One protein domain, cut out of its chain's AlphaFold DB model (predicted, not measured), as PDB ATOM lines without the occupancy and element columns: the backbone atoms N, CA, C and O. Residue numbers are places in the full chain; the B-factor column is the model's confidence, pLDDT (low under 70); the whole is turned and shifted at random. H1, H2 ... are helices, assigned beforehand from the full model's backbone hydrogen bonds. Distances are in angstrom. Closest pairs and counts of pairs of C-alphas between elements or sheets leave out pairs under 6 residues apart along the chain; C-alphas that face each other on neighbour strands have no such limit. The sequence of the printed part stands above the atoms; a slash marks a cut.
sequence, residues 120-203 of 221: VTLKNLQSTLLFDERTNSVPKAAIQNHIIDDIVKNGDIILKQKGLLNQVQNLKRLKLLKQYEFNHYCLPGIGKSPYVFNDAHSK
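What this domain is: This is residues 120 to 203 of the 221 residues of an uncharacterized protein of Paramecium tetraurelia (UniProt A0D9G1). A small head of short helices has a long loop tail: H5, H1 and H3 make a triangle, with H4 at the corner before H5 and H2 near H1. The tail, within residues 174 to 203, makes the length and folds back at its far end. The 84 printed residues hold H1 to H5 in order, all helix, though only 40 are in named elements; the whole is loose, radius of gyration of the C-alphas 17.1 A, spanning 54 by 29 by 24 A.

Where its parts are: Find H5, residues 162 to 173, at C-alpha 162 (407.508, 296.862, 262.209); it runs 16.4 A. Before it come H4, residues 155 to 160, H3, 146 to 153, and H2, 140 to 144. H1, residues 122 to 130, starts at (412.337, 308.962, 257.614) and runs 12.5 A.

How they stand to each other: H5, with residues 164 to 165 alone, only just touches H4, only at the corner, with 3 pairs of C-alphas within 8 A; the closest, Ile 158 and Leu 165, are 5.4 A apart. H1 is close to H5 but not clearly touching; their closest C-alphas, Leu 129 and Lys 172, are 6.9 A apart. H1 touches H3, closest C-alphas Gln 126 and Val 152 at 6.1 A, at a shallow tilt of 17 degrees, opposite ways. Every O i to N i+4 pair is within hydrogen-bond range in H1, H3, H4 and H5; H2 has 0 of 1, and 1 of 2 O i to N i+3.

The domain as a whole: The printed part has no cut and no long link between helices; pLDDT is under 70 at residues 141 to 143 and 180 to 203.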
ATOM      1  N   VAL A 120     414.742 304.362 263.458       75.19
ATOM      2  CA  VAL A 120     414.851 304.665 262.033       75.19
ATOM      3  C   VAL A 120     413.980 305.889 261.788       75.19
ATOM      4  O   VAL A 120     412.764 305.837 261.945       75.19
ATOM      5  N   THR A 121     414.611 307.013 261.466       85.50
ATOM      6  CA  THR A 121     413.915 308.228 261.036       85.50
ATOM      7  C   THR A 121     413.646 308.162 259.537       85.50
ATOM      8  O   THR A 121     414.322 307.431 258.812       85.50
ATOM      9  N   LEU A 122     412.695 308.951 259.037       86.06
ATOM     10  CA  LEU A 122     412.337 308.962 257.614       86.06
ATOM     11  C   LEU A 122     413.532 309.311 256.706       86.06
ATOM     12  O   LEU A 122     413.756 308.658 255.689       86.06
ATOM     13  N   LYS A 123     414.381 310.257 257.132       85.12
ATOM     14  CA  LYS A 123     415.636 310.587 256.431       85.12
ATOM     15  C   LYS A 123     416.606 309.400 256.389       85.12
ATOM     16  O   LYS A 123     417.226 309.152 255.360       85.12
ATOM     17  N   ASN A 124     416.707 308.652 257.490       88.50
ATOM     18  CA  ASN A 124     417.549 307.459 257.575       88.50
ATOM     19  C   ASN A 124     417.001 306.321 256.696       88.50
ATOM     20  O   ASN A 124     417.765 305.625 256.028       88.50
ATOM     21  N   LEU A 125     415.675 306.165 256.634       89.12
ATOM     22  CA  LEU A 125     415.028 305.206 255.740       89.12
ATOM     23  C   LEU A 125     415.395 305.501 254.282       89.12
ATOM     24  O   LEU A 125     415.895 304.612 253.599       89.12
ATOM     25  N   GLN A 126     415.234 306.748 253.832       89.31
ATOM     26  CA  GLN A 126     415.578 307.149 252.466       89.31
ATOM     27  C   GLN A 126     417.057 306.895 252.149       89.31
ATOM     28  O   GLN A 126     417.368 306.239 251.153       89.31
ATOM     29  N   SER A 127     417.973 307.342 253.015       87.31
ATOM     30  CA  SER A 127     419.405 307.102 252.808       87.31
ATOM     31  C   SER A 127     419.726 305.612 252.773       87.31
ATOM     32  O   SER A 127     420.516 305.168 251.947       87.31
ATOM     33  N   THR A 128     419.074 304.817 253.624       88.81
ATOM     34  CA  THR A 128     419.272 303.368 253.667       88.81
ATOM     35  C   THR A 128     418.765 302.699 252.396       88.81
ATOM     36  O   THR A 128     419.425 301.790 251.908       88.81
ATOM     37  N   LEU A 129     417.623 303.108 251.843       88.88
ATOM     38  CA  LEU A 129     417.066 302.506 250.627       88.88
ATOM     39  C   LEU A 129     417.903 302.817 249.381       88.88
ATOM     40  O   LEU A 129     418.071 301.944 248.532       88.88
ATOM     41  N   LEU A 130     418.458 304.028 249.303       88.81
ATOM     42  CA  LEU A 130     419.260 304.497 248.170       88.81
ATOM     43  C   LEU A 130     420.723 304.032 248.208       88.81
ATOM     44  O   LEU A 130     421.386 303.985 247.172       88.81
ATOM     45  N   PHE A 131     421.240 303.712 249.392       89.00
ATOM     46  CA  PHE A 131     422.638 303.338 249.571       89.00
ATOM     47  C   PHE A 131     422.955 301.954 248.995       89.00
ATOM     48  O   PHE A 131     422.306 300.955 249.331       89.00
ATOM     49  N   ASP A 132     424.008 301.892 248.176       83.94
ATOM     50  CA  ASP A 132     424.550 300.655 247.624       83.94
ATOM     51  C   ASP A 132     425.838 300.241 248.347       83.94
ATOM     52  O   ASP A 132     426.898 300.846 248.167       83.94
ATOM     53  N   GLU A 133     425.757 299.146 249.103       85.12
ATOM     54  CA  GLU A 133     426.867 298.561 249.866       85.12
ATOM     55  C   GLU A 133     428.054 298.154 248.982       85.12
ATOM     56  O   GLU A 133     429.195 298.198 249.429       85.12
ATOM     57  N   ARG A 134     427.832 297.807 247.705       82.44
ATOM     58  CA  ARG A 134     428.926 297.392 246.809       82.44
ATOM     59  C   ARG A 134     429.848 298.553 246.446       82.44
ATOM     60  O   ARG A 134     431.035 298.354 246.217       82.44
ATOM     61  N   THR A 135     429.280 299.746 246.311       85.25
ATOM     62  CA  THR A 135     430.014 300.941 245.858       85.25
ATOM     63  C   THR A 135     430.258 301.936 246.982       85.25
ATOM     64  O   THR A 135     430.866 302.973 246.739       85.25
ATOM     65  N   ASN A 136     429.773 301.635 248.192       85.88
ATOM     66  CA  ASN A 136     429.764 302.537 249.343       85.88
ATOM     67  C   ASN A 136     429.231 303.939 249.001       85.88
ATOM     68  O   ASN A 136     429.687 304.943 249.544       85.88
ATOM     69  N   SER A 137     428.278 304.022 248.071       87.00
ATOM     70  CA  SER A 137     427.773 305.288 247.544       87.00
ATOM     71  C   SER A 137     426.307 305.174 247.131       87.00
ATOM     72  O   SER A 137     425.769 304.072 246.993       87.00
ATOM     73  N   VAL A 138     425.652 306.320 246.946       84.00
ATOM     74  CA  VAL A 138     424.312 306.401 246.355       84.00
ATOM     75  C   VAL A 138     424.469 306.583 244.841       84.00
ATOM     76  O   VAL A 138     424.983 307.619 244.409       84.00
ATOM     77  N   PRO A 139     424.053 305.610 244.009       77.06
ATOM     78  CA  PRO A 139     424.143 305.739 242.560       77.06
ATOM     79  C   PRO A 139     423.284 306.902 242.053       77.06
ATOM     80  O   PRO A 139     422.148 307.062 242.492       77.06
ATOM     81  N   LYS A 140     423.759 307.654 241.049       73.19
ATOM     82  CA  LYS A 140     422.960 308.730 240.424       73.19
ATOM     83  C   LYS A 140     421.629 308.220 239.855       73.19
ATOM     84  O   LYS A 140     420.621 308.897 239.978       73.19
ATOM     85  N   ALA A 141     421.615 307.006 239.303       68.75
ATOM     86  CA  ALA A 141     420.398 306.364 238.801       68.75
ATOM     87  C   ALA A 141     419.396 306.004 239.914       68.75
ATOM     88  O   ALA A 141     418.198 305.940 239.664       68.75
ATOM     89  N   ALA A 142     419.855 305.806 241.157       64.69
ATOM     90  CA  ALA A 142     418.962 305.531 242.282       64.69
ATOM     91  C   ALA A 142     418.139 306.766 242.690       64.69
ATOM     92  O   ALA A 142     417.119 306.615 243.350       64.69
ATOM     93  N   ILE A 143     418.554 307.968 242.272       68.00
ATOM     94  CA  ILE A 143     417.891 309.239 242.595       68.00
ATOM     95  C   ILE A 143     416.515 309.359 241.912       68.00
ATOM     96  O   ILE A 143     415.678 310.108 242.392       68.00
ATOM     97  N   GLN A 144     416.258 308.622 240.825       74.50
ATOM     98  CA  GLN A 144     414.995 308.678 240.066       74.50
ATOM     99  C   GLN A 144     414.154 307.401 240.210       74.50
ATOM    100  O   GLN A 144     413.545 306.927 239.251       74.50
ATOM    101  N   ASN A 145     414.147 306.792 241.393       84.62
ATOM    102  CA  ASN A 145     413.403 305.561 241.616       84.62
ATOM    103  C   ASN A 145     412.038 305.839 242.256       84.62
ATOM    104  O   ASN A 145     411.918 305.903 243.479       84.62
ATOM    105  N   HIS A 146     411.005 305.898 241.413       87.94
ATOM    106  CA  HIS A 146     409.615 306.142 241.808       87.94
ATOM    107  C   HIS A 146     409.098 305.190 242.904       87.94
ATOM    108  O   HIS A 146     408.345 305.609 243.776       87.94
ATOM    109  N   ILE A 147     409.541 303.925 242.917       89.44
ATOM    110  CA  ILE A 147     409.143 302.952 243.947       89.44
ATOM    111  C   ILE A 147     409.712 303.360 245.308       89.44
ATOM    112  O   ILE A 147     409.019 303.303 246.324       89.44
ATOM    113  N   ILE A 148     410.984 303.767 245.345       90.69
ATOM    114  CA  ILE A 148     411.623 304.236 246.580       90.69
ATOM    115  C   ILE A 148     410.973 305.545 247.032       90.69
ATOM    116  O   ILE A 148     410.718 305.698 248.225       90.69
ATOM    117  N   ASP A 149     410.646 306.443 246.105       90.50
ATOM    118  CA  ASP A 149     409.972 307.705 246.417       90.50
ATOM    119  C   ASP A 149     408.588 307.475 247.041       90.50
ATOM    120  O   ASP A 149     408.266 308.083 248.062       90.50
ATOM    121  N   ASP A 150     407.802 306.533 246.514       91.81
ATOM    122  CA  ASP A 150     406.498 306.158 247.074       91.81
ATOM    123  C   ASP A 150     406.614 305.513 248.464       91.81
ATOM    124  O   ASP A 150     405.795 305.768 249.357       91.81
ATOM    125  N   ILE A 151     407.652 304.700 248.681       92.75
ATOM    126  CA  ILE A 151     407.969 304.124 249.993       92.75
ATOM    127  C   ILE A 151     408.343 305.234 250.980       92.75
ATOM    128  O   ILE A 151     407.877 305.232 252.117       92.75
ATOM    129  N   VAL A 152     409.161 306.202 250.563       92.12
ATOM    130  CA  VAL A 152     409.575 307.328 251.411       92.12
ATOM    131  C   VAL A 152     408.388 308.242 251.720       92.12
ATOM    132  O   VAL A 152     408.225 308.644 252.871       92.12
ATOM    133  N   LYS A 153     407.514 308.501 250.741       92.75
ATOM    134  CA  LYS A 153     406.277 309.278 250.908       92.75
ATOM    135  C   LYS A 153     405.353 308.671 251.962       92.75
ATOM    136  O   LYS A 153     404.790 309.396 252.774       92.75
ATOM    137  N   ASN A 154     405.240 307.344 251.988       92.81
ATOM    138  CA  ASN A 154     404.465 306.610 252.992       92.81
ATOM    139  C   ASN A 154     405.312 306.162 254.201       92.81
ATOM    140  O   ASN A 154     404.889 305.305 254.986       92.81
ATOM    141  N   GLY A 155     406.506 306.742 254.368       90.50
ATOM    142  CA  GLY A 155     407.497 306.333 255.359       90.50
ATOM    143  C   GLY A 155     406.961 306.346 256.787       90.50
ATOM    144  O   GLY A 155     407.248 305.429 257.551       90.50
ATOM    145  N   ASP A 156     406.109 307.308 257.141       90.50
ATOM    146  CA  ASP A 156     405.536 307.409 258.489       90.50
ATOM    147  C   ASP A 156     404.684 306.192 258.873       90.50
ATOM    148  O   ASP A 156     404.693 305.757 260.025       90.50
ATOM    149  N   ILE A 157     403.959 305.613 257.914       91.81
ATOM    150  CA  ILE A 157     403.137 304.415 258.130       91.81
ATOM    151  C   ILE A 157     404.047 303.188 258.256       91.81
ATOM    152  O   ILE A 157     403.891 302.372 259.168       91.81
ATOM    153  N   ILE A 158     405.049 303.098 257.382       91.69
ATOM    154  CA  ILE A 158     406.018 301.997 257.340       91.69
ATOM    155  C   ILE A 158     406.850 301.940 258.623       91.69
ATOM    156  O   ILE A 158     407.091 300.857 259.153       91.69
ATOM    157  N   LEU A 159     407.253 303.092 259.161       90.81
ATOM    158  CA  LEU A 159     408.027 303.177 260.399       90.81
ATOM    159  C   LEU A 159     407.199 302.807 261.637       90.81
ATOM    160  O   LEU A 159     407.743 302.231 262.581       90.81
ATOM    161  N   LYS A 160     405.888 303.083 261.638       90.88
ATOM    162  CA  LYS A 160     404.975 302.675 262.720       90.88
ATOM    163  C   LYS A 160     404.770 301.157 262.749       90.88
ATOM    164  O   LYS A 160     404.725 300.563 263.828       90.88
ATOM    165  N   GLN A 161     404.678 300.514 261.584       93.38
ATOM    166  CA  GLN A 161     404.430 299.077 261.475       93.38
ATOM    167  C   GLN A 161     405.721 298.283 261.224       93.38
ATOM    168  O   GLN A 161     406.177 298.123 260.094       93.38
ATOM    169  N   LYS A 162     406.264 297.661 262.280       88.94
ATOM    170  CA  LYS A 162     407.508 296.862 262.209       88.94
ATOM    171  C   LYS A 162     407.495 295.766 261.134       88.94
ATOM    172  O   LYS A 162     408.520 295.514 260.509       88.94
ATOM    173  N   GLY A 163     406.348 295.117 260.913       92.19
ATOM    174  CA  GLY A 163     406.212 294.083 259.880       92.19
ATOM    175  C   GLY A 163     406.441 294.626 258.467       92.19
ATOM    176  O   GLY A 163     407.136 293.993 257.675       92.19
ATOM    177  N   LEU A 164     405.931 295.826 258.185       92.38
ATOM    178  CA  LEU A 164     406.059 296.472 256.883       92.38
ATOM    179  C   LEU A 164     407.495 296.955 256.647       92.38
ATOM    180  O   LEU A 164     408.057 296.725 255.579       92.38
ATOM    181  N   LEU A 165     408.138 297.522 257.674       91.88
ATOM    182  CA  LEU A 165     409.558 297.879 257.617       91.88
ATOM    183  C   LEU A 165     410.443 296.666 257.289       91.88
ATOM    184  O   LEU A 165     411.309 296.757 256.419       91.88
ATOM    185  N   ASN A 166     410.201 295.519 257.933       92.62
ATOM    186  CA  ASN A 166     410.939 294.284 257.656       92.62
ATOM    187  C   ASN A 166     410.732 293.802 256.214       92.62
ATOM    188  O   ASN A 166     411.681 293.367 255.565       92.62
ATOM    189  N   GLN A 167     409.510 293.897 255.685       94.12
ATOM    190  CA  GLN A 167     409.229 293.549 254.289       94.12
ATOM    191  C   GLN A 167     409.986 294.462 253.318       94.12
ATOM    192  O   GLN A 167     410.630 293.966 252.398       94.12
ATOM    193  N   VAL A 168     409.990 295.774 253.559       93.69
ATOM    194  CA  VAL A 168     410.754 296.740 252.753       93.69
ATOM    195  C   VAL A 168     412.258 296.435 252.800       93.69
ATOM    196  O   VAL A 168     412.925 296.418 251.765       93.69
ATOM    197  N   GLN A 169     412.802 296.112 253.976       91.75
ATOM    198  CA  GLN A 169     414.201 295.693 254.121       91.75
ATOM    199  C   GLN A 169     414.500 294.381 253.380       91.75
ATOM    200  O   GLN A 169     415.544 294.264 252.735       91.75
ATOM    201  N   ASN A 170     413.579 293.416 253.407       93.56
ATOM    202  CA  ASN A 170     413.709 292.172 252.649       93.56
ATOM    203  C   ASN A 170     413.722 292.435 251.136       93.56
ATOM    204  O   ASN A 170     414.588 291.910 250.438       93.56
ATOM    205  N   LEU A 171     412.831 293.294 250.630       92.12
ATOM    206  CA  LEU A 171     412.818 293.702 249.221       92.12
ATOM    207  C   LEU A 171     414.133 294.383 248.814       92.12
ATOM    208  O   LEU A 171     414.665 294.103 247.735       92.12
ATOM    209  N   LYS A 172     414.701 295.222 249.694       90.31
ATOM    210  CA  LYS A 172     416.032 295.815 249.496       90.31
ATOM    211  C   LYS A 172     417.111 294.731 249.403       90.31
ATOM    212  O   LYS A 172     417.896 294.735 248.456       90.31
ATOM    213  N   ARG A 173     417.141 293.790 250.354       89.38
ATOM    214  CA  ARG A 173     418.122 292.688 250.400       89.38
ATOM    215  C   ARG A 173     418.058 291.806 249.152       89.38
ATOM    216  O   ARG A 173     419.097 291.389 248.647       89.38
ATOM    217  N   LEU A 174     416.859 291.566 248.625       89.62
ATOM    218  CA  LEU A 174     416.638 290.829 247.378       89.62
ATOM    219  C   LEU A 174     416.957 291.647 246.115       89.62
ATOM    220  O   LEU A 174     416.823 291.136 245.009       89.62
ATOM    221  N   LYS A 175     417.393 292.907 246.258       85.44
ATOM    222  CA  LYS A 175     417.678 293.845 245.162       85.44
ATOM    223  C   LYS A 175     416.473 294.101 244.244       85.44
ATOM    224  O   LYS A 175     416.672 294.488 243.097       85.44
ATOM    225  N   LEU A 176     415.248 293.935 244.748       86.19
ATOM    226  CA  LEU A 176     414.005 294.131 243.987       86.19
ATOM    227  C   LEU A 176     413.544 295.590 243.956       86.19
ATOM    228  O   LEU A 176     412.794 295.980 243.073       86.19
ATOM    229  N   LEU A 177     414.014 296.403 244.904       87.12
ATOM    230  CA  LEU A 177     413.735 297.841 244.917       87.12
ATOM    231  C   LEU A 177     414.584 298.618 243.910       87.12
ATOM    232  O   LEU A 177     414.354 299.805 243.732       87.12
ATOM    233  N   LYS A 178     415.581 297.994 243.268       80.56
ATOM    234  CA  LYS A 178     416.367 298.642 242.215       80.56
ATOM    235  C   LYS A 178     415.600 298.568 240.902       80.56
ATOM    236  O   LYS A 178     415.256 297.479 240.448       80.56
ATOM    237  N   GLN A 179     415.385 299.718 240.277       73.56
ATOM    238  CA  GLN A 179     414.872 299.774 238.919       73.56
ATOM    239  C   GLN A 179     416.000 299.359 237.965       73.56
ATOM    240  O   GLN A 179     416.967 300.094 237.776       73.56
ATOM    241  N   TYR A 180     415.912 298.143 237.430       69.19
ATOM    242  CA  TYR A 180     416.777 297.709 236.338       69.19
ATOM    243  C   TYR A 180     416.137 298.145 235.030       69.19
ATOM    244  O   TYR A 180     414.983 297.811 234.760       69.19
ATOM    245  N   GLU A 181     416.877 298.894 234.221       65.31
ATOM    246  CA  GLU A 181     416.467 299.125 232.844       65.31
ATOM    247  C   GLU A 181     416.530 297.800 232.082       65.31
ATOM    248  O   GLU A 181     417.472 297.015 232.225       65.31
ATOM    249  N   PHE A 182     415.502 297.531 231.278       64.44
ATOM    250  CA  PHE A 182     415.565 296.422 230.342       64.44
ATOM    251  C   PHE A 182     416.621 296.750 229.289       64.44
ATOM    252  O   PHE A 182     416.549 297.790 228.629       64.44
ATOM    253  N   ASN A 183     417.582 295.843 229.116       59.88
ATOM    254  CA  ASN A 183     418.542 295.917 228.023       59.88
ATOM    255  C   ASN A 183     417.800 295.669 226.706       59.88
ATOM    256  O   ASN A 183     417.634 294.527 226.273       59.88
ATOM    257  N   HIS A 184     417.319 296.747 226.097       64.19
ATOM    258  CA  HIS A 184     416.774 296.722 224.752       64.19
ATOM    259  C   HIS A 184     417.928 296.786 223.764       64.19
ATOM    260  O   HIS A 184     418.741 297.710 223.789       64.19
ATOM    261  N   TYR A 185     417.978 295.813 222.869       63.72
ATOM    262  CA  TYR A 185     418.867 295.844 221.725       63.72
ATOM    263  C   TYR A 185     418.099 296.406 220.530       63.72
ATOM    264  O   TYR A 185     416.897 296.182 220.379       63.72
ATOM    265  N   CYS A 186     418.778 297.162 219.675       66.19
ATOM    266  CA  CYS A 186     418.215 297.641 218.417       66.19
ATOM    267  C   CYS A 186     418.892 296.901 217.271       66.19
ATOM    268  O   CYS A 186     420.120 296.865 217.204       66.19
ATOM    269  N   LEU A 187     418.101 296.323 216.361       66.25
ATOM    270  CA  LEU A 187     418.667 295.710 215.163       66.25
ATOM    271  C   LEU A 187     419.316 296.803 214.296       66.25
ATOM    272  O   LEU A 187     418.759 297.903 214.189       66.25
ATOM    273  N   PRO A 188     420.476 296.532 213.671       61.00
ATOM    274  CA  PRO A 188     421.059 297.458 212.710       61.00
ATOM    275  C   PRO A 188     420.131 297.594 211.490       61.00
ATOM    276  O   PRO A 188     419.660 296.595 210.954       61.00
ATOM    277  N   GLY A 189     419.851 298.828 211.052       69.50
ATOM    278  CA  GLY A 189     419.003 299.114 209.884       69.50
ATOM    279  C   GLY A 189     417.990 300.250 210.086       69.50
ATOM    280  O   GLY A 189     417.969 300.919 211.122       69.50
ATOM    281  N   ILE A 190     417.158 300.485 209.068       47.66
ATOM    282  CA  ILE A 190     416.066 301.475 209.073       47.66
ATOM    283  C   ILE A 190     414.825 300.865 209.741       47.66
ATOM    284  O   ILE A 190     414.448 299.738 209.438       47.66
ATOM    285  N   GLY A 191     414.194 301.611 210.656       63.00
ATOM    286  CA  GLY A 191     413.002 301.164 211.397       63.00
ATOM    287  C   GLY A 191     413.280 300.439 212.721       63.00
ATOM    288  O   GLY A 191     412.398 299.739 213.207       63.00
ATOM    289  N   LYS A 192     414.495 300.604 213.277       63.56
ATOM    290  CA  LYS A 192     415.021 300.061 214.550       63.56
ATOM    291  C   LYS A 192     413.930 299.756 215.590       63.56
ATOM    292  O   LYS A 192     413.572 300.613 216.393       63.56
ATOM    293  N   SER A 193     413.429 298.523 215.596       63.75
ATOM    294  CA  SER A 193     412.520 298.052 216.638       63.75
ATOM    295  C   SER A 193     413.337 297.527 217.819       63.75
ATOM    296  O   SER A 193     414.268 296.744 217.584       63.75
ATOM    297  N   PRO A 194     413.014 297.913 219.064       63.19
ATOM    298  CA  PRO A 194     413.655 297.329 220.231       63.19
ATOM    299  C   PRO A 194     413.322 295.834 220.311       63.19
ATOM    300  O   PRO A 194     412.184 295.425 220.081       63.19
ATOM    301  N   TYR A 195     414.321 295.018 220.631       65.31
ATOM    302  CA  TYR A 195     414.172 293.588 220.879       65.31
ATOM    303  C   TYR A 195     414.994 293.166 222.100       65.31
ATOM    304  O   TYR A 195     415.938 293.846 222.503       65.31
ATOM    305  N   VAL A 196     414.635 292.031 222.694       57.03
ATOM    306  CA  VAL A 196     415.370 291.413 223.806       57.03
ATOM    307  C   VAL A 196     415.749 290.000 223.379       57.03
ATOM    308  O   VAL A 196     414.921 289.290 222.810       57.03
ATOM    309  N   PHE A 197     416.999 289.589 223.608       55.44
ATOM    310  CA  PHE A 197     417.445 288.237 223.265       55.44
ATOM    311  C   PHE A 197     416.694 287.180 224.085       55.44
ATOM    312  O   PHE A 197     416.444 287.361 225.277       55.44
ATOM    313  N   ASN A 198     416.383 286.047 223.451       52.31
ATOM    314  CA  ASN A 198     415.679 284.931 224.090       52.31
ATOM    315  C   ASN A 198     416.386 284.398 225.345       52.31
ATOM    316  O   ASN A 198     415.712 283.962 226.275       52.31
ATOM    317  N   ASP A 199     417.714 284.475 225.387       56.38
ATOM    318  CA  ASP A 199     418.527 283.973 226.499       56.38
ATOM    319  C   ASP A 199     418.421 284.852 227.755       56.38
ATOM    320  O   ASP A 199     418.778 284.426 228.852       56.38
ATOM    321  N   ALA A 200     417.893 286.074 227.614       51.47
ATOM    322  CA  ALA A 200     417.697 287.019 228.709       51.47
ATOM    323  C   ALA A 200     416.308 286.915 229.375       51.47
ATOM    324  O   ALA A 200     416.027 287.668 230.308       51.47
ATOM    325  N   HIS A 201     415.437 285.995 228.936       52.34
ATOM    326  CA  HIS A 201     414.091 285.834 229.493       52.34
ATOM    327  C   HIS A 201     413.886 284.482 230.189       52.34
ATOM    328  O   HIS A 201     414.036 283.414 229.595       52.34
ATOM    329  N   SER A 202     413.428 284.523 231.447       47.72
ATOM    330  CA  SER A 202     412.755 283.373 232.052       47.72
ATOM    331  C   SER A 202     411.462 283.106 231.269       47.72
ATOM    332  O   SER A 202     410.795 284.032 230.814       47.72
ATOM    333  N   LYS A 203     411.112 281.834 231.063       52.44
ATOM    334  CA  LYS A 203     410.044 281.339 230.164       52.44
ATOM    335  C   LYS A 203     408.617 281.876 230.423       52.44
ATOM    336  O   LYS A 203     407.686 281.438 229.756       52.44
TER     337      LYS A 203